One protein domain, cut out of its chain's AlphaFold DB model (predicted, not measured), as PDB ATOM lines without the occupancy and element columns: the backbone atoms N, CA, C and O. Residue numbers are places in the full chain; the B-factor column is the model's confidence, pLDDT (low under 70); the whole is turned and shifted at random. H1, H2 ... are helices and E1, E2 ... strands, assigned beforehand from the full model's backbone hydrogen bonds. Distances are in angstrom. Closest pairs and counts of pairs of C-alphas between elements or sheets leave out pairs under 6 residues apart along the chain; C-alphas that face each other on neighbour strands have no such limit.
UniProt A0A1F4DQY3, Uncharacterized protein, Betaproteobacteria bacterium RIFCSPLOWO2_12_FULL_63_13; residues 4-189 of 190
ATOM      1  N   TYR A   4     245.339 338.627 229.065       77.69
ATOM      2  CA  TYR A   4     244.531 337.923 230.058       77.69
ATOM      3  C   TYR A   4     243.473 337.011 229.428       77.69
ATOM      4  O   TYR A   4     243.280 335.903 229.904       77.69
ATOM      5  N   ARG A   5     242.855 337.419 228.311       81.12
ATOM      6  CA  ARG A   5     241.954 336.551 227.531       81.12
ATOM      7  C   ARG A   5     242.698 335.361 226.925       81.12
ATOM      8  O   ARG A   5     242.164 334.260 226.915       81.12
ATOM      9  N   ALA A   6     243.933 335.582 226.470       81.94
ATOM     10  CA  ALA A   6     244.803 334.512 225.987       81.94
ATOM     11  C   ALA A   6     245.092 333.484 227.090       81.94
ATOM     12  O   ALA A   6     244.968 332.286 226.861       81.94
ATOM     13  N   ILE A   7     245.415 333.957 228.298       77.88
ATOM     14  CA  ILE A   7     245.671 333.089 229.451       77.88
ATOM     15  C   ILE A   7     244.400 332.346 229.879       77.88
ATOM     16  O   ILE A   7     244.456 331.141 230.095       77.88
ATOM     17  N   THR A   8     243.246 333.015 229.944       79.62
ATOM     18  CA  THR A   8     241.960 332.358 230.230       79.62
ATOM     19  C   THR A   8     241.655 331.250 229.231       79.62
ATOM     20  O   THR A   8     241.254 330.166 229.639       79.62
ATOM     21  N   LEU A   9     241.881 331.497 227.938       85.81
ATOM     22  CA  LEU A   9     241.696 330.483 226.907       85.81
ATOM     23  C   LEU A   9     242.661 329.308 227.098       85.81
ATOM     24  O   LEU A   9     242.234 328.163 227.034       85.81
ATOM     25  N   ALA A  10     243.937 329.579 227.379       83.44
ATOM     26  CA  ALA A  10     244.930 328.537 227.631       83.44
ATOM     27  C   ALA A  10     244.560 327.670 228.847       83.44
ATOM     28  O   ALA A  10     244.646 326.449 228.778       83.44
ATOM     29  N   ILE A  11     244.091 328.287 229.937       80.12
ATOM     30  CA  ILE A  11     243.627 327.574 231.134       80.12
ATOM     31  C   ILE A  11     242.384 326.736 230.818       80.12
ATOM     32  O   ILE A  11     242.316 325.581 231.227       80.12
ATOM     33  N   ALA A  12     241.418 327.278 230.074       84.25
ATOM     34  CA  ALA A  12     240.225 326.537 229.671       84.25
ATOM     35  C   ALA A  12     240.577 325.322 228.798       84.25
ATOM     36  O   ALA A  12     240.091 324.226 229.052       84.25
ATOM     37  N   LEU A  13     241.476 325.497 227.823       89.12
ATOM     38  CA  LEU A  13     241.970 324.411 226.975       89.12
ATOM     39  C   LEU A  13     242.697 323.338 227.788       89.12
ATOM     40  O   LEU A  13     242.490 322.155 227.541       89.12
ATOM     41  N   LEU A  14     243.507 323.732 228.774       86.06
ATOM     42  CA  LEU A  14     244.182 322.787 229.661       86.06
ATOM     43  C   LEU A  14     243.183 321.996 230.519       86.06
ATOM     44  O   LEU A  14     243.340 320.790 230.661       86.06
ATOM     45  N   ASN A  15     242.151 322.654 231.058       83.69
ATOM     46  CA  ASN A  15     241.103 321.978 231.831       83.69
ATOM     47  C   ASN A  15     240.300 321.008 230.951       83.69
ATOM     48  O   ASN A  15     240.065 319.880 231.365       83.69
ATOM     49  N   LEU A  16     239.942 321.405 229.723       89.81
ATOM     50  CA  LEU A  16     239.295 320.499 228.769       89.81
ATOM     51  C   LEU A  16     240.189 319.301 228.452       89.81
ATOM     52  O   LEU A  16     239.724 318.168 228.476       89.81
ATOM     53  N   LEU A  17     241.479 319.533 228.196       90.75
ATOM     54  CA  LEU A  17     242.434 318.460 227.937       90.75
ATOM     55  C   LEU A  17     242.534 317.498 229.123       90.75
ATOM     56  O   LEU A  17     242.556 316.294 228.905       90.75
ATOM     57  N   LEU A  18     242.557 318.005 230.358       86.12
ATOM     58  CA  LEU A  18     242.562 317.172 231.563       86.12
ATOM     59  C   LEU A  18     241.296 316.322 231.676       86.12
ATOM     60  O   LEU A  18     241.415 315.123 231.884       86.12
ATOM     61  N   VAL A  19     240.119 316.915 231.476       86.56
ATOM     62  CA  VAL A  19     238.831 316.204 231.528       86.56
ATOM     63  C   VAL A  19     238.720 315.136 230.434       86.56
ATOM     64  O   VAL A  19     238.218 314.047 230.681       86.56
ATOM     65  N   PHE A  20     239.244 315.387 229.231       91.25
ATOM     66  CA  PHE A  20     239.264 314.373 228.169       91.25
ATOM     67  C   PHE A  20     240.359 313.316 228.341       91.25
ATOM     68  O   PHE A  20     240.203 312.197 227.859       91.25
ATOM     69  N   LEU A  21     241.470 313.655 228.998       91.00
ATOM     70  CA  LEU A  21     242.551 312.713 229.279       91.00
ATOM     71  C   LEU A  21     242.216 311.817 230.474       91.00
ATOM     72  O   LEU A  21     242.595 310.647 230.477       91.00
ATOM     73  N   PHE A  22     241.489 312.356 231.450       90.12
ATOM     74  CA  PHE A  22     241.017 311.671 232.646       90.12
ATOM     75  C   PHE A  22     239.493 311.776 232.764       90.12
ATOM     76  O   PHE A  22     239.014 312.457 233.670       90.12
ATOM     77  N   PRO A  23     238.717 311.162 231.854       89.19
ATOM     78  CA  PRO A  23     237.270 311.268 231.906       89.19
ATOM     79  C   PRO A  23     236.690 310.488 233.096       89.19
ATOM     80  O   PRO A  23     237.328 309.564 233.619       89.19
ATOM     81  N   PRO A  24     235.465 310.837 233.517       86.19
ATOM     82  CA  PRO A  24     234.723 310.070 234.504       86.19
ATOM     83  C   PRO A  24     234.301 308.715 233.920       86.19
ATOM     84  O   PRO A  24     233.760 308.645 232.815       86.19
ATOM     85  N   PHE A  25     234.518 307.642 234.675       87.88
ATOM     86  CA  PHE A  25     234.160 306.272 234.321       87.88
ATOM     87  C   PHE A  25     233.138 305.685 235.295       87.88
ATOM     88  O   PHE A  25     233.210 305.883 236.510       87.88
ATOM     89  N   ASP A  26     232.233 304.894 234.732       86.00
ATOM     90  CA  ASP A  26     231.376 303.957 235.436       86.00
ATOM     91  C   ASP A  26     231.912 302.530 235.257       86.00
ATOM     92  O   ASP A  26     232.287 302.124 234.158       86.00
ATOM     93  N   TYR A  27     231.881 301.745 236.326       86.25
ATOM     94  CA  TYR A  27     232.147 300.316 236.328       86.25
ATOM     95  C   TYR A  27     230.860 299.519 236.105       86.25
ATOM     96  O   TYR A  27     229.868 299.700 236.820       86.25
ATOM     97  N   ILE A  28     230.892 298.578 235.166       84.94
ATOM     98  CA  ILE A  28     229.820 297.628 234.876       84.94
ATOM     99  C   ILE A  28     230.263 296.239 235.325       84.94
ATOM    100  O   ILE A  28     231.270 295.702 234.874       84.94
ATOM    101  N   SER A  29     229.471 295.615 236.196       80.94
ATOM    102  CA  SER A  29     229.756 294.268 236.684       80.94
ATOM    103  C   SER A  29     228.541 293.354 236.570       80.94
ATOM    104  O   SER A  29     227.455 293.746 237.011       80.94
ATOM    105  N   PRO A  30     228.722 292.094 236.124       77.94
ATOM    106  CA  PRO A  30     227.684 291.068 236.216       77.94
ATOM    107  C   PRO A  30     227.205 290.847 237.655       77.94
ATOM    108  O   PRO A  30     226.025 290.597 237.886       77.94
ATOM    109  N   ALA A  31     228.097 291.020 238.638       76.12
ATOM    110  CA  ALA A  31     227.762 290.943 240.059       76.12
ATOM    111  C   ALA A  31     226.853 292.094 240.535       76.12
ATOM    112  O   ALA A  31     226.274 292.006 241.614       76.12
ATOM    113  N   ARG A  32     226.718 293.164 239.736       65.06
ATOM    114  CA  ARG A  32     225.879 294.346 239.996       65.06
ATOM    115  C   ARG A  32     224.711 294.445 239.013       65.06
ATOM    116  O   ARG A  32     224.279 295.543 238.679       65.06
ATOM    117  N   SER A  33     224.257 293.311 238.475       76.06
ATOM    118  CA  SER A  33     223.187 293.262 237.466       76.06
ATOM    119  C   SER A  33     223.454 294.158 236.247       76.06
ATOM    120  O   SER A  33     222.515 294.632 235.615       76.06
ATOM    121  N   ASN A  34     224.731 294.391 235.920       77.44
ATOM    122  CA  ASN A  34     225.181 295.303 234.865       77.44
ATOM    123  C   ASN A  34     224.708 296.761 235.028       77.44
ATOM    124  O   ASN A  34     224.611 297.485 234.040       77.44
ATOM    125  N   VAL A  35     224.430 297.209 236.255       76.12
ATOM    126  CA  VAL A  35     224.124 298.617 236.538       76.12
ATOM    127  C   VAL A  35     225.430 299.428 236.542       76.12
ATOM    128  O   VAL A  35     226.331 299.091 237.323       76.12
ATOM    129  N   PRO A  36     225.560 300.481 235.709       77.62
ATOM    130  CA  PRO A  36     226.726 301.361 235.724       77.62
ATOM    131  C   PRO A  36     226.889 302.016 237.096       77.62
ATOM    132  O   PRO A  36     225.962 302.639 237.610       77.62
ATOM    133  N   THR A  37     228.059 301.850 237.712       77.06
ATOM    134  CA  THR A  37     228.382 302.459 239.006       77.06
ATOM    135  C   THR A  37     229.579 303.375 238.850       77.06
ATOM    136  O   THR A  37     230.639 302.894 238.468       77.06
ATOM    137  N   PHE A  38     229.450 304.652 239.195       80.25
ATOM    138  CA  PHE A  38     230.577 305.579 239.113       80.25
ATOM    139  C   PHE A  38     231.784 305.080 239.910       80.25
ATOM    140  O   PHE A  38     231.683 304.775 241.100       80.25
ATOM    141  N   GLU A  39     232.925 304.990 239.236       79.00
ATOM    142  CA  GLU A  39     234.173 304.466 239.791       79.00
ATOM    143  C   GLU A  39     235.205 305.571 240.028       79.00
ATOM    144  O   GLU A  39     236.038 305.459 240.928       79.00
ATOM    145  N   GLY A  40     235.130 306.665 239.268       81.12
ATOM    146  CA  GLY A  40     236.044 307.793 239.395       81.12
ATOM    147  C   GLY A  40     236.604 308.254 238.059       81.12
ATOM    148  O   GLY A  40     236.046 307.986 237.000       81.12
ATOM    149  N   PHE A  41     237.735 308.950 238.124       86.44
ATOM    150  CA  PHE A  41     238.461 309.439 236.956       86.44
ATOM    151  C   PHE A  41     239.657 308.538 236.680       86.44
ATOM    152  O   PHE A  41     240.448 308.245 237.579       86.44
ATOM    153  N   ALA A  42     239.811 308.116 235.431       86.44
ATOM    154  CA  ALA A  42     240.928 307.285 235.007       86.44
ATOM    155  C   ALA A  42     241.449 307.755 233.654       86.44
ATOM    156  O   ALA A  42     240.751 308.446 232.922       86.44
ATOM    157  N   LEU A  43     242.684 307.386 233.320       89.88
ATOM    158  CA  LEU A  43     243.267 307.714 232.024       89.88
ATOM    159  C   LEU A  43     242.417 307.110 230.893       89.88
ATOM    160  O   LEU A  43     242.119 305.918 230.926       89.88
ATOM    161  N   VAL A  44     242.086 307.898 229.866       88.44
ATOM    162  CA  VAL A  44     241.225 307.466 228.745       88.44
ATOM    163  C   VAL A  44     241.781 306.263 227.971       88.44
ATOM    164  O   VAL A  44     241.024 305.498 227.387       88.44
ATOM    165  N   PHE A  45     243.101 306.063 227.995       86.56
ATOM    166  CA  PHE A  45     243.793 304.951 227.330       86.56
ATOM    167  C   PHE A  45     243.830 303.661 228.159       86.56
ATOM    168  O   PHE A  45     244.659 302.786 227.915       86.56
ATOM    169  N   ARG A  46     242.996 303.558 229.194       77.88
ATOM    170  CA  ARG A  46     242.883 302.348 229.999       77.88
ATOM    171  C   ARG A  46     242.062 301.307 229.237       77.88
ATOM    172  O   ARG A  46     240.889 301.531 228.967       77.88
ATOM    173  N   ASP A  47     242.667 300.158 228.957       75.38
ATOM    174  CA  ASP A  47     241.956 298.997 228.422       75.38
ATOM    175  C   ASP A  47     241.292 298.226 229.567       75.38
ATOM    176  O   ASP A  47     241.889 297.333 230.170       75.38
ATOM    177  N   ASP A  48     240.053 298.591 229.890       81.50
ATOM    178  CA  ASP A  48     239.197 297.796 230.767       81.50
ATOM    179  C   ASP A  48     237.778 297.692 230.174       81.50
ATOM    180  O   ASP A  48     237.061 298.691 230.115       81.50
ATOM    181  N   PRO A  49     237.341 296.497 229.730       79.94
ATOM    182  CA  PRO A  49     236.047 296.315 229.072       79.94
ATOM    183  C   PRO A  49     234.849 296.506 230.013       79.94
ATOM    184  O   PRO A  49     233.719 296.622 229.541       79.94
ATOM    185  N   ALA A  50     235.072 296.513 231.328       83.50
ATOM    186  CA  ALA A  50     234.042 296.771 232.325       83.50
ATOM    187  C   ALA A  50     233.876 298.268 232.628       83.50
ATOM    188  O   ALA A  50     232.911 298.635 233.292       83.50
ATOM    189  N   HIS A  51     234.781 299.133 232.162       87.19
ATOM    190  CA  HIS A  51     234.710 300.571 232.403       87.19
ATOM    191  C   HIS A  51     234.092 301.291 231.202       87.19
ATOM    192  O   HIS A  51     234.537 301.144 230.065       87.19
ATOM    193  N   VAL A  52     233.082 302.116 231.452       88.50
ATOM    194  CA  VAL A  52     232.393 302.909 230.429       88.50
ATOM    195  C   VAL A  52     232.445 304.377 230.814       88.50
ATOM    196  O   VAL A  52     232.245 304.724 231.970       88.50
ATOM    197  N   ILE A  53     232.721 305.262 229.857       88.62
ATOM    198  CA  ILE A  53     232.763 306.704 230.124       88.62
ATOM    199  C   ILE A  53     231.371 307.188 230.543       88.62
ATOM    200  O   ILE A  53     230.402 307.061 229.784       88.62
ATOM    201  N   ASN A  54     231.290 307.820 231.714       86.06
ATOM    202  CA  ASN A  54     230.083 308.481 232.180       86.06
ATOM    203  C   ASN A  54     229.881 309.776 231.381       86.06
ATOM    204  O   ASN A  54     230.365 310.856 231.724       86.06
ATOM    205  N   SER A  55     229.168 309.651 230.264       83.81
ATOM    206  CA  SER A  55     228.982 310.745 229.309       83.81
ATOM    207  C   SER A  55     228.183 311.911 229.895       83.81
ATOM    208  O   SER A  55     228.423 313.056 229.523       83.81
ATOM    209  N   ASN A  56     227.267 311.637 230.829       75.62
ATOM    210  CA  ASN A  56     226.486 312.670 231.507       75.62
ATOM    211  C   ASN A  56     227.385 313.524 232.404       75.62
ATOM    212  O   ASN A  56     227.353 314.750 232.316       75.62
ATOM    213  N   PHE A  57     228.230 312.881 233.215       78.19
ATOM    214  CA  PHE A  57     229.197 313.577 234.060       78.19
ATOM    215  C   PHE A  57     230.176 314.382 233.198       78.19
ATOM    216  O   PHE A  57     230.341 315.584 233.404       78.19
ATOM    217  N   LEU A  58     230.751 313.754 232.169       84.12
ATOM    218  CA  LEU A  58     231.695 314.400 231.257       84.12
ATOM    219  C   LEU A  58     231.100 315.659 230.599       84.12
ATOM    220  O   LEU A  58     231.761 316.692 230.506       84.12
ATOM    221  N   GLN A  59     229.838 315.600 230.157       80.94
ATOM    222  CA  GLN A  59     229.148 316.759 229.584       80.94
ATOM    223  C   GLN A  59     229.023 317.907 230.587       80.94
ATOM    224  O   GLN A  59     229.253 319.059 230.218       80.94
ATOM    225  N   ILE A  60     228.683 317.608 231.843       77.25
ATOM    226  CA  ILE A  60     228.561 318.624 232.893       77.25
ATOM    227  C   ILE A  60     229.908 319.309 233.128       77.25
ATOM    228  O   ILE A  60     229.965 320.538 233.125       77.25
ATOM    229  N   GLU A  61     231.000 318.553 233.241       79.31
ATOM    230  CA  GLU A  61     232.342 319.123 233.418       79.31
ATOM    231  C   GLU A  61     232.737 320.043 232.264       79.31
ATOM    232  O   GLU A  61     233.194 321.170 232.481       79.31
ATOM    233  N   VAL A  62     232.500 319.604 231.026       84.81
ATOM    234  CA  VAL A  62     232.766 320.411 229.830       84.81
ATOM    235  C   VAL A  62     231.946 321.703 229.857       84.81
ATOM    236  O   VAL A  62     232.498 322.782 229.633       84.81
ATOM    237  N   ILE A  63     230.649 321.626 230.170       78.25
ATOM    238  CA  ILE A  63     229.774 322.802 230.264       78.25
ATOM    239  C   ILE A  63     230.280 323.773 231.334       78.25
ATOM    240  O   ILE A  63     230.361 324.972 231.066       78.25
ATOM    241  N   VAL A  64     230.667 323.281 232.514       78.62
ATOM    242  CA  VAL A  64     231.191 324.111 233.611       78.62
ATOM    243  C   VAL A  64     232.481 324.818 233.196       78.62
ATOM    244  O   VAL A  64     232.607 326.033 233.383       78.62
ATOM    245  N   ILE A  65     233.421 324.105 232.569       80.62
ATOM    246  CA  ILE A  65     234.674 324.695 232.076       80.62
ATOM    247  C   ILE A  65     234.387 325.790 231.043       80.62
ATOM    248  O   ILE A  65     234.933 326.894 231.141       80.62
ATOM    249  N   LEU A  66     233.512 325.517 230.073       82.44
ATOM    250  CA  LEU A  66     233.154 326.472 229.022       82.44
ATOM    251  C   LEU A  66     232.401 327.688 229.571       82.44
ATOM    252  O   LEU A  66     232.662 328.814 229.137       82.44
ATOM    253  N   ALA A  67     231.504 327.494 230.537       72.69
ATOM    254  CA  ALA A  67     230.790 328.576 231.205       72.69
ATOM    255  C   ALA A  67     231.767 329.487 231.963       72.69
ATOM    256  O   ALA A  67     231.769 330.703 231.753       72.69
ATOM    257  N   ASN A  68     232.665 328.904 232.760       75.56
ATOM    258  CA  ASN A  68     233.700 329.639 233.488       75.56
ATOM    259  C   ASN A  68     234.632 330.406 232.537       75.56
ATOM    260  O   ASN A  68     234.912 331.590 232.754       75.56
ATOM    261  N   ALA A  69     235.056 329.773 231.441       80.44
ATOM    262  CA  ALA A  69     235.866 330.414 230.411       80.44
ATOM    263  C   ALA A  69     235.128 331.585 229.744       80.44
ATOM    264  O   ALA A  69     235.710 332.654 229.560       80.44
ATOM    265  N   SER A  70     233.840 331.415 229.434       77.19
ATOM    266  CA  SER A  70     232.992 332.440 228.816       77.19
ATOM    267  C   SER A  70     232.791 333.644 229.735       77.19
ATOM    268  O   SER A  70     232.976 334.785 229.307       77.19
ATOM    269  N   ILE A  71     232.492 333.410 231.018       71.94
ATOM    270  CA  ILE A  71     232.363 334.468 232.029       71.94
ATOM    271  C   ILE A  71     233.682 335.233 232.153       71.94
ATOM    272  O   ILE A  71     233.702 336.460 232.024       71.94
ATOM    273  N   ALA A  72     234.800 334.529 232.340       73.75
ATOM    274  CA  ALA A  72     236.114 335.154 232.446       73.75
ATOM    275  C   ALA A  72     236.470 335.948 231.176       73.75
ATOM    276  O   ALA A  72     236.964 337.071 231.258       73.75
ATOM    277  N   TRP A  73     236.153 335.421 229.994       77.94
ATOM    278  CA  TRP A  73     236.386 336.094 228.719       77.94
ATOM    279  C   TRP A  73     235.583 337.393 228.561       77.94
ATOM    280  O   TRP A  73     236.113 338.400 228.062       77.94
ATOM    281  N   LEU A  74     234.316 337.390 228.989       75.19
ATOM    282  CA  LEU A  74     233.454 338.573 229.015       75.19
ATOM    283  C   LEU A  74     233.977 339.613 230.011       75.19
ATOM    284  O   LEU A  74     234.101 340.788 229.658       75.19
ATOM    285  N   LEU A  75     234.363 339.186 231.217       69.81
ATOM    286  CA  LEU A  75     234.908 340.065 232.254       69.81
ATOM    287  C   LEU A  75     236.236 340.706 231.837       69.81
ATOM    288  O   LEU A  75     236.449 341.891 232.080       69.81
ATOM    289  N   LEU A  76     237.105 339.948 231.165       70.44
ATOM    290  CA  LEU A  76     238.419 340.394 230.685       70.44
ATOM    291  C   LEU A  76     238.358 341.142 229.346       70.44
ATOM    292  O   LEU A  76     239.392 341.400 228.718       70.44
ATOM    293  N   GLY A  77     237.153 341.480 228.881       67.62
ATOM    294  CA  GLY A  77     236.971 342.278 227.685       67.62
ATOM    295  C   GLY A  77     237.578 343.658 227.767       67.62
ATOM    296  O   GLY A  77     237.565 344.298 228.815       67.62
ATOM    297  N   ASN A  78     238.113 344.107 226.626       59.62
ATOM    298  CA  ASN A  78     238.555 345.481 226.445       59.62
ATOM    299  C   ASN A  78     237.338 346.381 226.655       59.62
ATOM    300  O   ASN A  78     236.518 346.558 225.756       59.62
ATOM    301  N   ARG A  79     237.201 346.903 227.871       54.34
ATOM    302  CA  ARG A  79     236.300 348.010 228.145       54.34
ATOM    303  C   ARG A  79     236.964 349.286 227.624       54.34
ATOM    304  O   ARG A  79     238.188 349.401 227.752       54.34
ATOM    305  N   PRO A  80     236.196 350.223 227.040       46.50
ATOM    306  CA  PRO A  80     236.709 351.555 226.756       46.50
ATOM    307  C   PRO A  80     237.346 352.099 228.032       46.50
ATOM    308  O   PRO A  80     236.829 351.858 229.126       46.50
ATOM    309  N   THR A  81     238.511 352.727 227.879       48.84
ATOM    310  CA  THR A  81     239.365 353.248 228.948       48.84
ATOM    311  C   THR A  81     238.495 353.921 230.002       48.84
ATOM    312  O   THR A  81     237.981 355.016 229.783       48.84
ATOM    313  N   ALA A  82     238.247 353.227 231.117       47.66
ATOM    314  CA  ALA A  82     237.446 353.790 232.187       47.66
ATOM    315  C   ALA A  82     238.168 355.058 232.669       47.66
ATOM    316  O   ALA A  82     239.396 355.015 232.823       47.66
ATOM    317  N   PRO A  83     237.449 356.175 232.876       47.50
ATOM    318  CA  PRO A  83     238.059 357.404 233.358       47.50
ATOM    319  C   PRO A  83     238.852 357.102 234.633       47.50
ATOM    320  O   PRO A  83     238.434 356.287 235.462       47.50
ATOM    321  N   ALA A  84     240.043 357.698 234.733       51.44
ATOM    322  CA  ALA A  84     240.988 357.480 235.819       51.44
ATOM    323  C   ALA A  84     240.273 357.567 237.179       51.44
ATOM    324  O   ALA A  84     239.817 358.633 237.577       51.44
ATOM    325  N   GLY A  85     240.129 356.436 237.877       51.34
ATOM    326  CA  GLY A  85     239.458 356.435 239.179       51.34
ATOM    327  C   GLY A  85     239.112 355.077 239.783       51.34
ATOM    328  O   GLY A  85     238.970 354.983 240.998       51.34
ATOM    329  N   ARG A  86     239.013 353.991 239.004       54.41
ATOM    330  CA  ARG A  86     238.711 352.667 239.583       54.41
ATOM    331  C   ARG A  86     239.401 351.536 238.829       54.41
ATOM    332  O   ARG A  86     238.823 350.881 237.968       54.41
ATOM    333  N   ALA A  87     240.669 351.300 239.160       64.75
ATOM    334  CA  ALA A  87     241.355 350.092 238.721       64.75
ATOM    335  C   ALA A  87     240.685 348.881 239.390       64.75
ATOM    336  O   ALA A  87     240.764 348.733 240.609       64.75
ATOM    337  N   ILE A  88     240.021 348.032 238.604       67.75
ATOM    338  CA  ILE A  88     239.405 346.794 239.094       67.75
ATOM    339  C   ILE A  88     240.488 345.938 239.762       67.75
ATOM    340  O   ILE A  88     241.573 345.722 239.211       67.75
ATOM    341  N   ASP A  89     240.194 345.488 240.978       78.44
ATOM    342  CA  ASP A  89     241.040 344.572 241.725       78.44
ATOM    343  C   ASP A  89     240.752 343.141 241.257       78.44
ATOM    344  O   ASP A  89     239.804 342.492 241.699       78.44
ATOM    345  N   TRP A  90     241.553 342.668 240.302       75.69
ATOM    346  CA  TRP A  90     241.407 341.336 239.716       75.69
ATOM    347  C   TRP A  90     241.574 340.210 240.739       75.69
ATOM    348  O   TRP A  90     240.974 339.155 240.557       75.69
ATOM    349  N   GLN A  91     242.294 340.435 241.846       81.06
ATOM    350  CA  GLN A  91     242.364 339.451 242.926       81.06
ATOM    351  C   GLN A  91     241.007 339.295 243.612       81.06
ATOM    352  O   GLN A  91     240.579 338.171 243.859       81.06
ATOM    353  N   ARG A  92     240.281 340.397 243.849       81.56
ATOM    354  CA  ARG A  92     238.905 340.334 244.375       81.56
ATOM    355  C   ARG A  92     237.953 339.641 243.410       81.56
ATOM    356  O   ARG A  92     237.092 338.898 243.860       81.56
ATOM    357  N   VAL A  93     238.111 339.860 242.103       81.12
ATOM    358  CA  VAL A  93     237.295 339.176 241.083       81.12
ATOM    359  C   VAL A  93     237.539 337.667 241.113       81.12
ATOM    360  O   VAL A  93     236.578 336.905 241.096       81.12
ATOM    361  N   VAL A  94     238.798 337.228 241.217       80.94
ATOM    362  CA  VAL A  94     239.125 335.801 241.359       80.94
ATOM    363  C   VAL A  94     238.564 335.231 242.658       80.94
ATOM    364  O   VAL A  94     237.909 334.199 242.613       80.94
ATOM    365  N   LEU A  95     238.755 335.906 243.797       85.94
ATOM    366  CA  LEU A  95     238.207 335.455 245.082       85.94
ATOM    367  C   LEU A  95     236.679 335.333 245.048       85.94
ATOM    368  O   LEU A  95     236.136 334.353 245.548       85.94
ATOM    369  N   LEU A  96     235.992 336.289 244.414       84.06
ATOM    370  CA  LEU A  96     234.548 336.216 244.200       84.06
ATOM    371  C   LEU A  96     234.180 335.010 243.327       84.06
ATOM    372  O   LEU A  96     233.252 334.282 243.659       84.06
ATOM    373  N   GLY A  97     234.923 334.773 242.243       81.19
ATOM    374  CA  GLY A  97     234.729 333.614 241.371       81.19
ATOM    375  C   GLY A  97     234.920 332.278 242.095       81.19
ATOM    376  O   GLY A  97     234.088 331.388 241.935       81.19
ATOM    377  N   ILE A  98     235.957 332.157 242.932       84.75
ATOM    378  CA  ILE A  98     236.184 330.983 243.792       84.75
ATOM    379  C   ILE A  98     235.000 330.801 244.740       84.75
ATOM    380  O   ILE A  98     234.443 329.712 244.811       84.75
ATOM    381  N   GLY A  99     234.586 331.867 245.432       85.19
ATOM    382  CA  GLY A  99     233.466 331.822 246.371       85.19
ATOM    383  C   GLY A  99     232.161 331.373 245.713       85.19
ATOM    384  O   GLY A  99     231.460 330.532 246.267       85.19
ATOM    385  N   LEU A 100     231.863 331.871 244.510       84.81
ATOM    386  CA  LEU A 100     230.694 331.446 243.738       84.81
ATOM    387  C   LEU A 100     230.793 329.984 243.283       84.81
ATOM    388  O   LEU A 100     229.799 329.274 243.366       84.81
ATOM    389  N   ASN A 101     231.966 329.515 242.846       83.56
ATOM    390  CA  ASN A 101     232.147 328.112 242.452       83.56
ATOM    391  C   ASN A 101     231.997 327.165 243.650       83.56
ATOM    392  O   ASN A 101     231.283 326.175 243.553       83.56
ATOM    393  N   LEU A 102     232.597 327.498 244.797       88.69
ATOM    394  CA  LEU A 102     232.420 326.729 246.032       88.69
ATOM    395  C   LEU A 102     230.957 326.722 246.477       88.69
ATOM    396  O   LEU A 102     230.441 325.684 246.873       88.69
ATOM    397  N   LEU A 103     230.276 327.868 246.388       87.00
ATOM    398  CA  LEU A 103     228.853 327.951 246.697       87.00
ATOM    399  C   LEU A 103     228.035 327.038 245.778       87.00
ATOM    400  O   LEU A 103     227.158 326.343 246.271       87.00
ATOM    401  N   LEU A 104     228.324 327.007 244.475       84.00
ATOM    402  CA  LEU A 104     227.641 326.118 243.533       84.00
ATOM    403  C   LEU A 104     227.906 324.641 243.837       84.00
ATOM    404  O   LEU A 104     226.942 323.894 243.926       84.00
ATOM    405  N   ALA A 105     229.157 324.245 244.078       83.44
ATOM    406  CA  ALA A 105     229.503 322.866 244.438       83.44
ATOM    407  C   ALA A 105     228.808 322.409 245.737       83.44
ATOM    408  O   ALA A 105     228.390 321.262 245.868       83.44
ATOM    409  N   LEU A 106     228.635 323.320 246.703       88.38
ATOM    410  CA  LEU A 106     227.921 323.040 247.954       88.38
ATOM    411  C   LEU A 106     226.397 323.066 247.802       88.38
ATOM    412  O   LEU A 106     225.705 322.317 248.485       88.38
ATOM    413  N   LEU A 107     225.860 323.943 246.948       85.75
ATOM    414  CA  LEU A 107     224.425 324.029 246.679       85.75
ATOM    415  C   LEU A 107     223.948 322.920 245.756       85.75
ATOM    416  O   LEU A 107     222.780 322.574 245.823       85.75
ATOM    417  N   PHE A 108     224.812 322.387 244.905       86.94
ATOM    418  CA  PHE A 108     224.513 321.307 243.982       86.94
ATOM    419  C   PHE A 108     225.551 320.205 244.159       86.94
ATOM    420  O   PHE A 108     226.361 320.007 243.261       86.94
ATOM    421  N   PRO A 109     225.587 319.512 245.311       85.94
ATOM    422  CA  PRO A 109     226.561 318.458 245.516       85.94
ATOM    423  C   PRO A 109     226.281 317.267 244.590       85.94
ATOM    424  O   PRO A 109     225.123 317.012 244.229       85.94
ATOM    425  N   PRO A 110     227.322 316.495 244.247       83.31
ATOM    426  CA  PRO A 110     227.156 315.238 243.542       83.31
ATOM    427  C   PRO A 110     226.389 314.268 244.438       83.31
ATOM    428  O   PRO A 110     226.772 314.056 245.589       83.31
ATOM    429  N   MET A 111     225.316 313.669 243.928       84.31
ATOM    430  CA  MET A 111     224.522 312.681 244.647       84.31
ATOM    431  C   MET A 111     224.438 311.349 243.902       84.31
ATOM    432  O   MET A 111     224.442 311.294 242.675       84.31
ATOM    433  N   GLU A 112     224.327 310.277 244.674       79.81
ATOM    434  CA  GLU A 112     224.051 308.906 244.248       79.81
ATOM    435  C   GLU A 112     222.652 308.487 244.699       79.81
ATOM    436  O   GLU A 112     222.156 308.956 245.725       79.81
ATOM    437  N   ASN A 113     222.007 307.597 243.945       75.25
ATOM    438  CA  ASN A 113     220.687 307.071 244.290       75.25
ATOM    439  C   ASN A 113     220.831 305.794 245.134       75.25
ATOM    440  O   ASN A 113     221.446 304.822 244.696       75.25
ATOM    441  N   TYR A 114     220.256 305.772 246.336       65.12
ATOM    442  CA  TYR A 114     220.289 304.628 247.245       65.12
ATOM    443  C   TYR A 114     218.947 303.880 247.190       65.12
ATOM    444  O   TYR A 114     218.049 304.087 248.010       65.12
ATOM    445  N   TYR A 115     218.782 302.981 246.212       55.88
ATOM    446  CA  TYR A 115     217.642 302.056 246.186       55.88
ATOM    447  C   TYR A 115     217.843 300.931 247.213       55.88
ATOM    448  O   TYR A 115     218.354 299.855 246.914       55.88
ATOM    449  N   ALA A 116     217.400 301.157 248.449       52.53
ATOM    450  CA  ALA A 116     217.352 300.115 249.469       52.53
ATOM    451  C   ALA A 116     216.085 299.250 249.332       52.53
ATOM    452  O   ALA A 116     215.037 299.601 249.864       52.53
ATOM    453  N   VAL A 117     216.203 298.083 248.686       45.47
ATOM    454  CA  VAL A 117     215.449 296.868 249.090       45.47
ATOM    455  C   VAL A 117     216.341 295.621 249.056       45.47
ATOM    456  O   VAL A 117     216.143 294.700 249.840       45.47
ATOM    457  N   THR A 118     217.403 295.596 248.249       42.84
ATOM    458  CA  THR A 118     218.417 294.536 248.316       42.84
ATOM    459  C   THR A 118     219.798 295.167 248.388       42.84
ATOM    460  O   THR A 118     220.108 296.082 247.632       42.84
ATOM    461  N   ARG A 119     220.653 294.691 249.302       44.12
ATOM    462  CA  ARG A 119     222.067 295.104 249.446       44.12
ATOM    463  C   ARG A 119     222.942 294.699 248.235       44.12
ATOM    464  O   ARG A 119     224.112 294.383 248.407       44.12
ATOM    465  N   ALA A 120     222.361 294.626 247.038       46.09
ATOM    466  CA  ALA A 120     222.971 294.114 245.816       46.09
ATOM    467  C   ALA A 120     223.173 295.197 244.739       46.09
ATOM    468  O   ALA A 120     224.014 295.014 243.863       46.09
ATOM    469  N   ALA A 121     222.464 296.333 244.814       47.31
ATOM    470  CA  ALA A 121     222.718 297.487 243.953       47.31
ATOM    471  C   ALA A 121     223.621 298.478 244.699       47.31
ATOM    472  O   ALA A 121     223.218 299.067 245.701       47.31
ATOM    473  N   LEU A 122     224.872 298.586 244.254       51.25
ATOM    474  CA  LEU A 122     225.841 299.530 244.807       51.25
ATOM    475  C   LEU A 122     225.512 300.963 244.349       51.25
ATOM    476  O   LEU A 122     224.928 301.127 243.278       51.25
ATOM    477  N   PRO A 123     225.866 301.983 245.150       54.84
ATOM    478  CA  PRO A 123     225.485 303.361 244.877       54.84
ATOM    479  C   PRO A 123     226.061 303.858 243.546       54.84
ATOM    480  O   PRO A 123     227.276 303.936 243.384       54.84
ATOM    481  N   SER A 124     225.199 304.180 242.582       63.81
ATOM    482  CA  SER A 124     225.585 304.799 241.313       63.81
ATOM    483  C   SER A 124     225.360 306.307 241.389       63.81
ATOM    484  O   SER A 124     224.275 306.745 241.790       63.81
ATOM    485  N   PHE A 125     226.357 307.098 240.982       69.75
ATOM    486  CA  PHE A 125     226.201 308.541 240.809       69.75
ATOM    487  C   PHE A 125     224.993 308.841 239.906       69.75
ATOM    488  O   PHE A 125     224.887 308.304 238.806       69.75
ATOM    489  N   ASP A 126     224.083 309.680 240.398       73.75
ATOM    490  CA  ASP A 126     222.815 310.042 239.750       73.75
ATOM    491  C   ASP A 126     222.921 311.436 239.103       73.75
ATOM    492  O   ASP A 126     222.415 311.672 238.009       73.75
ATOM    493  N   GLY A 127     223.633 312.369 239.745       76.44
ATOM    494  CA  GLY A 127     223.811 313.727 239.232       76.44
ATOM    495  C   GLY A 127     224.069 314.757 240.325       76.44
ATOM    496  O   GLY A 127     224.249 314.417 241.490       76.44
ATOM    497  N   PHE A 128     224.055 316.036 239.953       83.19
ATOM    498  CA  PHE A 128     224.131 317.150 240.898       83.19
ATOM    499  C   PHE A 128     222.730 317.678 241.183       83.19
ATOM    500  O   PHE A 128     221.997 318.048 240.261       83.19
ATOM    501  N   TYR A 129     222.356 317.739 242.456       83.31
ATOM    502  CA  TYR A 129     221.020 318.167 242.855       83.31
ATOM    503  C   TYR A 129     221.081 319.261 243.893       83.31
ATOM    504  O   TYR A 129     221.957 319.266 244.746       83.31
ATOM    505  N   PHE A 130     220.109 320.168 243.838       88.06
ATOM    506  CA  PHE A 130     220.030 321.270 244.781       88.06
ATOM    507  C   PHE A 130     219.925 320.755 246.221       88.06
ATOM    508  O   PHE A 130     218.956 320.078 246.535       88.06
ATOM    509  N   LEU A 131     220.862 321.101 247.101       86.31
ATOM    510  CA  LEU A 131     221.021 320.555 248.454       86.31
ATOM    511  C   LEU A 131     219.735 320.602 249.293       86.31
ATOM    512  O   LEU A 131     219.474 319.682 250.059       86.31
ATOM    513  N   PHE A 132     218.928 321.654 249.137       86.38
ATOM    514  CA  PHE A 132     217.683 321.847 249.892       86.38
ATOM    515  C   PHE A 132     216.428 321.307 249.183       86.38
ATOM    516  O   PHE A 132     215.312 321.644 249.572       86.38
ATOM    517  N   GLY A 133     216.590 320.528 248.113       82.69
ATOM    518  CA  GLY A 133     215.495 319.802 247.466       82.69
ATOM    519  C   GLY A 133     215.072 318.540 248.231       82.69
ATOM    520  O   GLY A 133     215.711 318.139 249.201       82.69
ATOM    521  N   GLU A 134     213.997 317.899 247.773       79.25
ATOM    522  CA  GLU A 134     213.568 316.588 248.278       79.25
ATOM    523  C   GLU A 134     214.453 315.472 247.705       79.25
ATOM    524  O   GLU A 134     214.546 315.305 246.486       79.25
ATOM    525  N   HIS A 135     215.095 314.706 248.595       76.00
ATOM    526  CA  HIS A 135     216.147 313.731 248.264       76.00
ATOM    527  C   HIS A 135     216.012 312.422 249.043       76.00
ATOM    528  O   HIS A 135     217.011 311.817 249.419       76.00
ATOM    529  N   ASP A 136     214.786 311.955 249.277       71.50
ATOM    530  CA  ASP A 136     214.477 310.803 250.149       71.50
ATOM    531  C   ASP A 136     215.229 309.501 249.811       71.50
ATOM    532  O   ASP A 136     215.271 308.572 250.618       71.50
ATOM    533  N   LYS A 137     215.818 309.409 248.614       75.69
ATOM    534  CA  LYS A 137     216.580 308.249 248.134       75.69
ATOM    535  C   LYS A 137     217.971 308.612 247.624       75.69
ATOM    536  O   LYS A 137     218.508 307.887 246.794       75.69
ATOM    537  N   ARG A 138     218.556 309.733 248.051       78.81
ATOM    538  CA  ARG A 138     219.861 310.179 247.547       78.81
ATOM    539  C   ARG A 138     220.850 310.474 248.662       78.81
ATOM    540  O   ARG A 138     220.485 311.001 249.708       78.81
ATOM    541  N   ALA A 139     222.111 310.144 248.415       82.50
ATOM    542  CA  ALA A 139     223.229 310.438 249.303       82.50
ATOM    543  C   ALA A 139     224.278 311.273 248.563       82.50
ATOM    544  O   ALA A 139     224.417 311.155 247.352       82.50
ATOM    545  N   ILE A 140     225.015 312.129 249.272       82.69
ATOM    546  CA  ILE A 140     226.095 312.921 248.669       82.69
ATOM    547  C   ILE A 140     227.316 312.028 248.441       82.69
ATOM    548  O   ILE A 140     227.824 311.409 249.380       82.69
ATOM    549  N   VAL A 141     227.855 312.048 247.224       81.31
ATOM    550  CA  VAL A 141     229.108 311.371 246.882       81.31
ATOM    551  C   VAL A 141     230.284 312.239 247.321       81.31
ATOM    552  O   VAL A 141     230.866 313.005 246.553       81.31
ATOM    553  N   THR A 142     230.627 312.137 248.603       79.06
ATOM    554  CA  THR A 142     231.645 312.985 249.252       79.06
ATOM    555  C   THR A 142     233.006 312.958 248.556       79.06
ATOM    556  O   THR A 142     233.664 313.993 248.478       79.06
ATOM    557  N   ALA A 143     233.409 311.817 247.988       73.50
ATOM    558  CA  ALA A 143     234.655 311.699 247.234       73.50
ATOM    559  C   ALA A 143     234.689 312.631 246.007       73.50
ATOM    560  O   ALA A 143     235.678 313.332 245.794       73.50
ATOM    561  N   ILE A 144     233.594 312.688 245.242       77.25
ATOM    562  CA  ILE A 144     233.473 313.559 244.065       77.25
ATOM    563  C   ILE A 144     233.452 315.022 244.506       77.25
ATOM    564  O   ILE A 144     234.185 315.839 243.953       77.25
ATOM    565  N   LEU A 145     232.692 315.337 245.560       81.69
ATOM    566  CA  LEU A 145     232.629 316.694 246.105       81.69
ATOM    567  C   LEU A 145     234.014 317.189 246.558       81.69
ATOM    568  O   LEU A 145     234.371 318.339 246.315       81.69
ATOM    569  N   TYR A 146     234.824 316.332 247.189       78.81
ATOM    570  CA  TYR A 146     236.190 316.688 247.578       78.81
ATOM    571  C   TYR A 146     237.099 316.957 246.383       78.81
ATOM    572  O   TYR A 146     237.865 317.922 246.424       78.81
ATOM    573  N   ILE A 147     237.013 316.146 245.325       77.88
ATOM    574  CA  ILE A 147     237.779 316.371 244.093       77.88
ATOM    575  C   ILE A 147     237.376 317.708 243.467       77.88
ATOM    576  O   ILE A 147     238.244 318.516 243.138       77.88
ATOM    577  N   GLU A 148     236.078 317.984 243.369       79.62
ATOM    578  CA  GLU A 148     235.560 319.230 242.806       79.62
ATOM    579  C   GLU A 148     236.037 320.456 243.599       79.62
ATOM    580  O   GLU A 148     236.615 321.387 243.031       79.62
ATOM    581  N   VAL A 149     235.897 320.433 244.928       84.94
ATOM    582  CA  VAL A 149     236.396 321.499 245.810       84.94
ATOM    583  C   VAL A 149     237.905 321.680 245.654       84.94
ATOM    584  O   VAL A 149     238.383 322.813 245.552       84.94
ATOM    585  N   PHE A 150     238.671 320.590 245.603       79.31
ATOM    586  CA  PHE A 150     240.117 320.648 245.410       79.31
ATOM    587  C   PHE A 150     240.487 321.322 244.082       79.31
ATOM    588  O   PHE A 150     241.327 322.222 244.068       79.31
ATOM    589  N   VAL A 151     239.830 320.949 242.980       78.75
ATOM    590  CA  VAL A 151     240.058 321.542 241.655       78.75
ATOM    591  C   VAL A 151     239.697 323.029 241.642       78.75
ATOM    592  O   VAL A 151     240.474 323.839 241.126       78.75
ATOM    593  N   ILE A 152     238.576 323.421 242.258       81.38
ATOM    594  CA  ILE A 152     238.172 324.831 242.392       81.38
ATOM    595  C   ILE A 152     239.246 325.630 243.137       81.38
ATOM    596  O   ILE A 152     239.649 326.706 242.683       81.38
ATOM    597  N   LEU A 153     239.734 325.111 244.266       84.81
ATOM    598  CA  LEU A 153     240.759 325.773 245.072       84.81
ATOM    599  C   LEU A 153     242.099 325.856 244.340       84.81
ATOM    600  O   LEU A 153     242.736 326.909 244.369       84.81
ATOM    601  N   LEU A 154     242.515 324.789 243.654       77.31
ATOM    602  CA  LEU A 154     243.759 324.756 242.887       77.31
ATOM    603  C   LEU A 154     243.728 325.775 241.740       77.31
ATOM    604  O   LEU A 154     244.621 326.619 241.636       77.31
ATOM    605  N   ASN A 155     242.671 325.757 240.924       76.38
ATOM    606  CA  ASN A 155     242.477 326.714 239.834       76.38
ATOM    607  C   ASN A 155     242.381 328.152 240.362       76.38
ATOM    608  O   ASN A 155     243.000 329.073 239.821       76.38
ATOM    609  N   GLY A 156     241.650 328.334 241.459       79.56
ATOM    610  CA  GLY A 156     241.529 329.599 242.163       79.56
ATOM    611  C   GLY A 156     242.871 330.149 242.636       79.56
ATOM    612  O   GLY A 156     243.175 331.316 242.389       79.56
ATOM    613  N   ALA A 157     243.697 329.313 243.266       77.44
ATOM    614  CA  ALA A 157     245.028 329.684 243.731       77.44
ATOM    615  C   ALA A 157     245.935 330.091 242.563       77.44
ATOM    616  O   ALA A 157     246.550 331.157 242.614       77.44
ATOM    617  N   LEU A 158     245.969 329.303 241.482       73.75
ATOM    618  CA  LEU A 158     246.754 329.613 240.281       73.75
ATOM    619  C   LEU A 158     246.359 330.967 239.673       73.75
ATOM    620  O   LEU A 158     247.223 331.801 239.394       73.75
ATOM    621  N   LEU A 159     245.056 331.226 239.525       75.50
ATOM    622  CA  LEU A 159     244.549 332.510 239.037       75.50
ATOM    623  C   LEU A 159     244.859 333.652 240.011       75.50
ATOM    624  O   LEU A 159     245.276 334.732 239.592       75.50
ATOM    625  N   TYR A 160     244.703 333.428 241.313       79.44
ATOM    626  CA  TYR A 160     244.997 334.431 242.330       79.44
ATOM    627  C   TYR A 160     246.476 334.840 242.309       79.44
ATOM    628  O   TYR A 160     246.786 336.031 242.395       79.44
ATOM    629  N   PHE A 161     247.386 333.874 242.132       73.06
ATOM    630  CA  PHE A 161     248.814 334.130 241.945       73.06
ATOM    631  C   PHE A 161     249.108 334.861 240.635       73.06
ATOM    632  O   PHE A 161     249.890 335.809 240.642       73.06
ATOM    633  N   LEU A 162     248.457 334.487 239.533       73.12
ATOM    634  CA  LEU A 162     248.623 335.147 238.235       73.12
ATOM    635  C   LEU A 162     248.244 336.636 238.284       73.12
ATOM    636  O   LEU A 162     248.922 337.478 237.696       73.12
ATOM    637  N   PHE A 163     247.156 336.966 238.982       73.69
ATOM    638  CA  PHE A 163     246.686 338.344 239.139       73.69
ATOM    639  C   PHE A 163     247.271 339.051 240.362       73.69
ATOM    640  O   PHE A 163     246.903 340.200 240.634       73.69
ATOM    641  N   ARG A 164     248.196 338.405 241.086       72.44
ATOM    642  CA  ARG A 164     248.929 339.037 242.177       72.44
ATOM    643  C   ARG A 164     249.668 340.236 241.610       72.44
ATOM    644  O   ARG A 164     250.618 340.106 240.841       72.44
ATOM    645  N   ARG A 165     249.231 341.432 242.003       62.66
ATOM    646  CA  ARG A 165     250.027 342.632 241.769       62.66
ATOM    647  C   ARG A 165     251.336 342.412 242.516       62.66
ATOM    648  O   ARG A 165     251.319 342.188 243.728       62.66
ATOM    649  N   ALA A 166     252.460 342.443 241.797       54.81
ATOM    650  CA  ALA A 166     253.745 342.638 242.450       54.81
ATOM    651  C   ALA A 166     253.584 343.845 243.381       54.81
ATOM    652  O   ALA A 166     252.886 344.792 242.985       54.81
ATOM    653  N   PRO A 167     254.153 343.825 244.599       50.53
ATOM    654  CA  PRO A 167     254.238 345.041 245.374       50.53
ATOM    655  C   PRO A 167     254.992 346.015 244.479       50.53
ATOM    656  O   PRO A 167     256.198 345.889 244.275       50.53
ATOM    657  N   THR A 168     254.264 346.938 243.850       48.72
ATOM    658  CA  THR A 168     254.879 348.148 243.353       48.72
ATOM    659  C   THR A 168     255.573 348.668 244.586       48.72
ATOM    660  O   THR A 168     254.904 348.878 245.599       48.72
ATOM    661  N   ALA A 169     256.903 348.746 244.544       45.62
ATOM    662  CA  ALA A 169     257.653 349.528 245.499       45.62
ATOM    663  C   ALA A 169     256.969 350.892 245.481       45.62
ATOM    664  O   ALA A 169     257.126 351.681 244.546       45.62
ATOM    665  N   GLN A 170     256.042 351.092 246.414       49.31
ATOM    666  CA  GLN A 170     255.370 352.349 246.602       49.31
ATOM    667  C   GLN A 170     256.468 353.163 247.235       49.31
ATOM    668  O   GLN A 170     256.580 353.179 248.452       49.31
ATOM    669  N   LEU A 171     257.324 353.741 246.385       55.78
ATOM    670  CA  LEU A 171     258.263 354.750 246.818       55.78
ATOM    671  C   LEU A 171     257.410 355.723 247.612       55.78
ATOM    672  O   LEU A 171     256.458 356.304 247.059       55.78
ATOM    673  N   SER A 172     257.680 355.790 248.910       64.94
ATOM    674  CA  SER A 172     257.008 356.706 249.807       64.94
ATOM    675  C   SER A 172     257.128 358.117 249.216       64.94
ATOM    676  O   SER A 172     258.034 358.384 248.417       64.94
ATOM    677  N   PRO A 173     256.235 359.055 249.559       67.25
ATOM    678  CA  PRO A 173     256.356 360.434 249.088       67.25
ATOM    679  C   PRO A 173     257.771 361.010 249.291       67.25
ATOM    680  O   PRO A 173     258.262 361.738 248.429       67.25
ATOM    681  N   ALA A 174     258.458 360.590 250.362       71.50
ATOM    682  CA  ALA A 174     259.851 360.926 250.647       71.50
ATOM    683  C   ALA A 174     260.850 360.291 249.659       71.50
ATOM    684  O   ALA A 174     261.741 360.974 249.162       71.50
ATOM    685  N   GLU A 175     260.687 359.015 249.310       73.50
ATOM    686  CA  GLU A 175     261.567 358.328 248.354       73.50
ATOM    687  C   GLU A 175     261.361 358.826 246.914       73.50
ATOM    688  O   GLU A 175     262.318 358.917 246.146       73.50
ATOM    689  N   ARG A 176     260.136 359.231 246.546       70.31
ATOM    690  CA  ARG A 176     259.869 359.894 245.256       70.31
ATOM    691  C   ARG A 176     260.522 361.268 245.180       70.31
ATOM    692  O   ARG A 176     261.103 361.596 244.149       70.31
ATOM    693  N   ALA A 177     260.441 362.052 246.255       75.00
ATOM    694  CA  ALA A 177     261.094 363.355 246.336       75.00
ATOM    695  C   ALA A 177     262.623 363.218 246.240       75.00
ATOM    696  O   ALA A 177     263.243 363.914 245.438       75.00
ATOM    697  N   ALA A 178     263.211 362.251 246.954       79.19
ATOM    698  CA  ALA A 178     264.644 361.967 246.896       79.19
ATOM    699  C   ALA A 178     265.103 361.518 245.495       79.19
ATOM    700  O   ALA A 178     266.164 361.929 245.024       79.19
ATOM    701  N   MET A 179     264.293 360.719 244.795       76.44
ATOM    702  CA  MET A 179     264.605 360.270 243.435       76.44
ATOM    703  C   MET A 179     264.523 361.416 242.413       76.44
ATOM    704  O   MET A 179     265.367 361.507 241.524       76.44
ATOM    705  N   ILE A 180     263.553 362.328 242.558       80.00
ATOM    706  CA  ILE A 180     263.446 363.536 241.721       80.00
ATOM    707  C   ILE A 180     264.636 364.473 241.971       80.00
ATOM    708  O   ILE A 180     265.224 364.973 241.014       80.00
ATOM    709  N   GLU A 181     265.039 364.661 243.229       80.25
ATOM    710  CA  GLU A 181     266.201 365.481 243.586       80.25
ATOM    711  C   GLU A 181     267.507 364.894 243.019       80.25
ATOM    712  O   GLU A 181     268.340 365.622 242.477       80.25
ATOM    713  N   GLN A 182     267.678 363.567 243.072       81.19
ATOM    714  CA  GLN A 182     268.820 362.892 242.450       81.19
ATOM    715  C   GLN A 182     268.833 363.060 240.926       81.19
ATOM    716  O   GLN A 182     269.879 363.376 240.358       81.19
ATOM    717  N   LEU A 183     267.686 362.912 240.259       78.56
ATOM    718  CA  LEU A 183     267.582 363.104 238.811       78.56
ATOM    719  C   LEU A 183     267.863 364.556 238.399       78.56
ATOM    720  O   LEU A 183     268.538 364.780 237.397       78.56
ATOM    721  N   GLN A 184     267.428 365.539 239.190       76.75
ATOM    722  CA  GLN A 184     267.732 366.954 238.959       76.75
ATOM    723  C   GLN A 184     269.217 367.278 239.165       76.75
ATOM    724  O   GLN A 184     269.790 368.012 238.364       76.75
ATOM    725  N   LYS A 185     269.878 366.689 240.171       73.81
ATOM    726  CA  LYS A 185     271.333 366.842 240.379       73.81
ATOM    727  C   LYS A 185     272.167 366.212 239.263       73.81
ATOM    728  O   LYS A 185     273.252 366.704 238.965       73.81
ATOM    729  N   VAL A 186     271.678 365.133 238.655       73.00
ATOM    730  CA  VAL A 186     272.323 364.487 237.501       73.00
ATOM    731  C   VAL A 186     272.060 365.274 236.211       73.00
ATOM    732  O   VAL A 186     272.968 365.429 235.400       73.00
ATOM    733  N   ALA A 187     270.854 365.822 236.034       65.62
ATOM    734  CA  ALA A 187     270.487 366.622 234.864       65.62
ATOM    735  C   ALA A 187     271.100 368.037 234.869       65.62
ATOM    736  O   ALA A 187     271.454 368.542 233.810       65.62
ATOM    737  N   GLY A 188     271.269 368.654 236.043       60.31
ATOM    738  CA  GLY A 188     271.895 369.971 236.223       60.31
ATOM    739  C   GLY A 188     273.427 369.957 236.252       60.31
ATOM    740  O   GLY A 188     274.037 370.988 236.513       60.31
ATOM    741  N   LYS A 189     274.055 368.798 236.016       55.50
ATOM    742  CA  LYS A 189     275.514 368.620 235.922       55.50
ATOM    743  C   LYS A 189     276.038 368.609 234.473       55.50
ATOM    744  O   LYS A 189     277.133 368.103 234.238       55.50
TER     745      LYS A 189
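What this domain is: This is residues 4 to 189 of the 190 residues of an uncharacterized protein of Betaproteobacteria bacterium RIFCSPLOWO2_12_FULL_63_13 (UniProt A0A1F4DQY3). Two antiparallel helix pairs, H1 with H2 and H3 with H4, lie face to face as a four-helix body, the pairs somewhat crossed, and two small three-stranded sheets cap one end, meeting at strands E2 and E5. At the other end a thin arm leads away from the body to H5, whose residues 173 to 178 and 180 to 187 stick out and add to the length; the loop of residues 79 to 88 also sticks out there. The 186 printed residues hold five named helices and six named strands, in the order H1 E1 E2 E3 H2 H3 E4 E5 E6 H4 H5; the sheets, E2 E1 E3 and E5 E4 E6, are antiparallel throughout, and the class is mixed, helices and strands. The whole is extended, with a radius of gyration of the C-alphas of 24.8 A and spans of 93 by 39 by 28 A.

How they stand to each other: H1, residues 4 to 21, touches H2, residues 55 to 75, at a shallow tilt of 6 degrees, opposite ways; their closest C-alphas, of Arg 5 and Trp 73, are 5.7 A apart. Between them in the chain come E1, residues 24 to 27, E2, residues 37 to 41, and E3, residues 51 to 53. E1 and E2 form a hairpin at 142 degrees, with N 25 and O 40 within hydrogen-bond range at 2.8 A. E1 and E3 are antiparallel at 144 degrees, with N 26 and O 52 at 2.8 A. H3, residues 90 to 107, touches H4, residues 142 to 162, at a shallow tilt of 6 degrees, opposite ways; their closest C-alphas, of Gln 91 and Tyr 160, are 5.7 A apart. E4, residues 110 to 113, and E5, residues 124 to 128, form a hairpin at 136 degrees, with N 111 and O 127 at 2.8 A. E4 and E6, residues 138 to 140, are antiparallel at 147 degrees, with N 112 and O 139 at 2.8 A. The closest C-alphas of the edge strands E2 and E5, of Thr 37 and Ser 124, are 4.3 A apart. H1 and H4 are near each other, and so are H2 and H3. H2 only grazes both sheets, and H4 does too. H5, residues 173 to 187, touches no helix. In H1, H2, H3, H4 and H5 every O i to N i+4 pair is within hydrogen-bond range.

Where its parts are: H1 runs 25.3 A from C-alpha 4 at (244.531, 337.923, 230.058) to C-alpha 21. E1 follows at residues 24 to 27, E2 at 37 to 41, 12.4 A long, and E3 at 51 to 53. H2, residues 55 to 75, is 30.1 A long. H3, residues 90 to 107, is 25.2 A long and begins with C-alpha 90 at (241.407, 341.336, 239.716). E4 follows at residues 110 to 113, E5 at 124 to 128, 12.4 A long, and E6 at 138 to 140. H4, residues 142 to 162, is 30.0 A long. H5, residues 173 to 187, is 21.0 A long and ends with C-alpha 187 at (270.487, 366.622, 234.864).

The domain as a whole: The C-alphas of Val 117 and Lys 189, the two farthest apart, are 94.5 A from each other. The printed part has no cut. The link from H2 to H3, 14 residues, is long; the link from H4 to H5, 10 residues, is short. The mean pLDDT of the printed part is 75.7, and 38 residues are under 70, among them residues 77 to 88, 114 to 125 and 165 to 173.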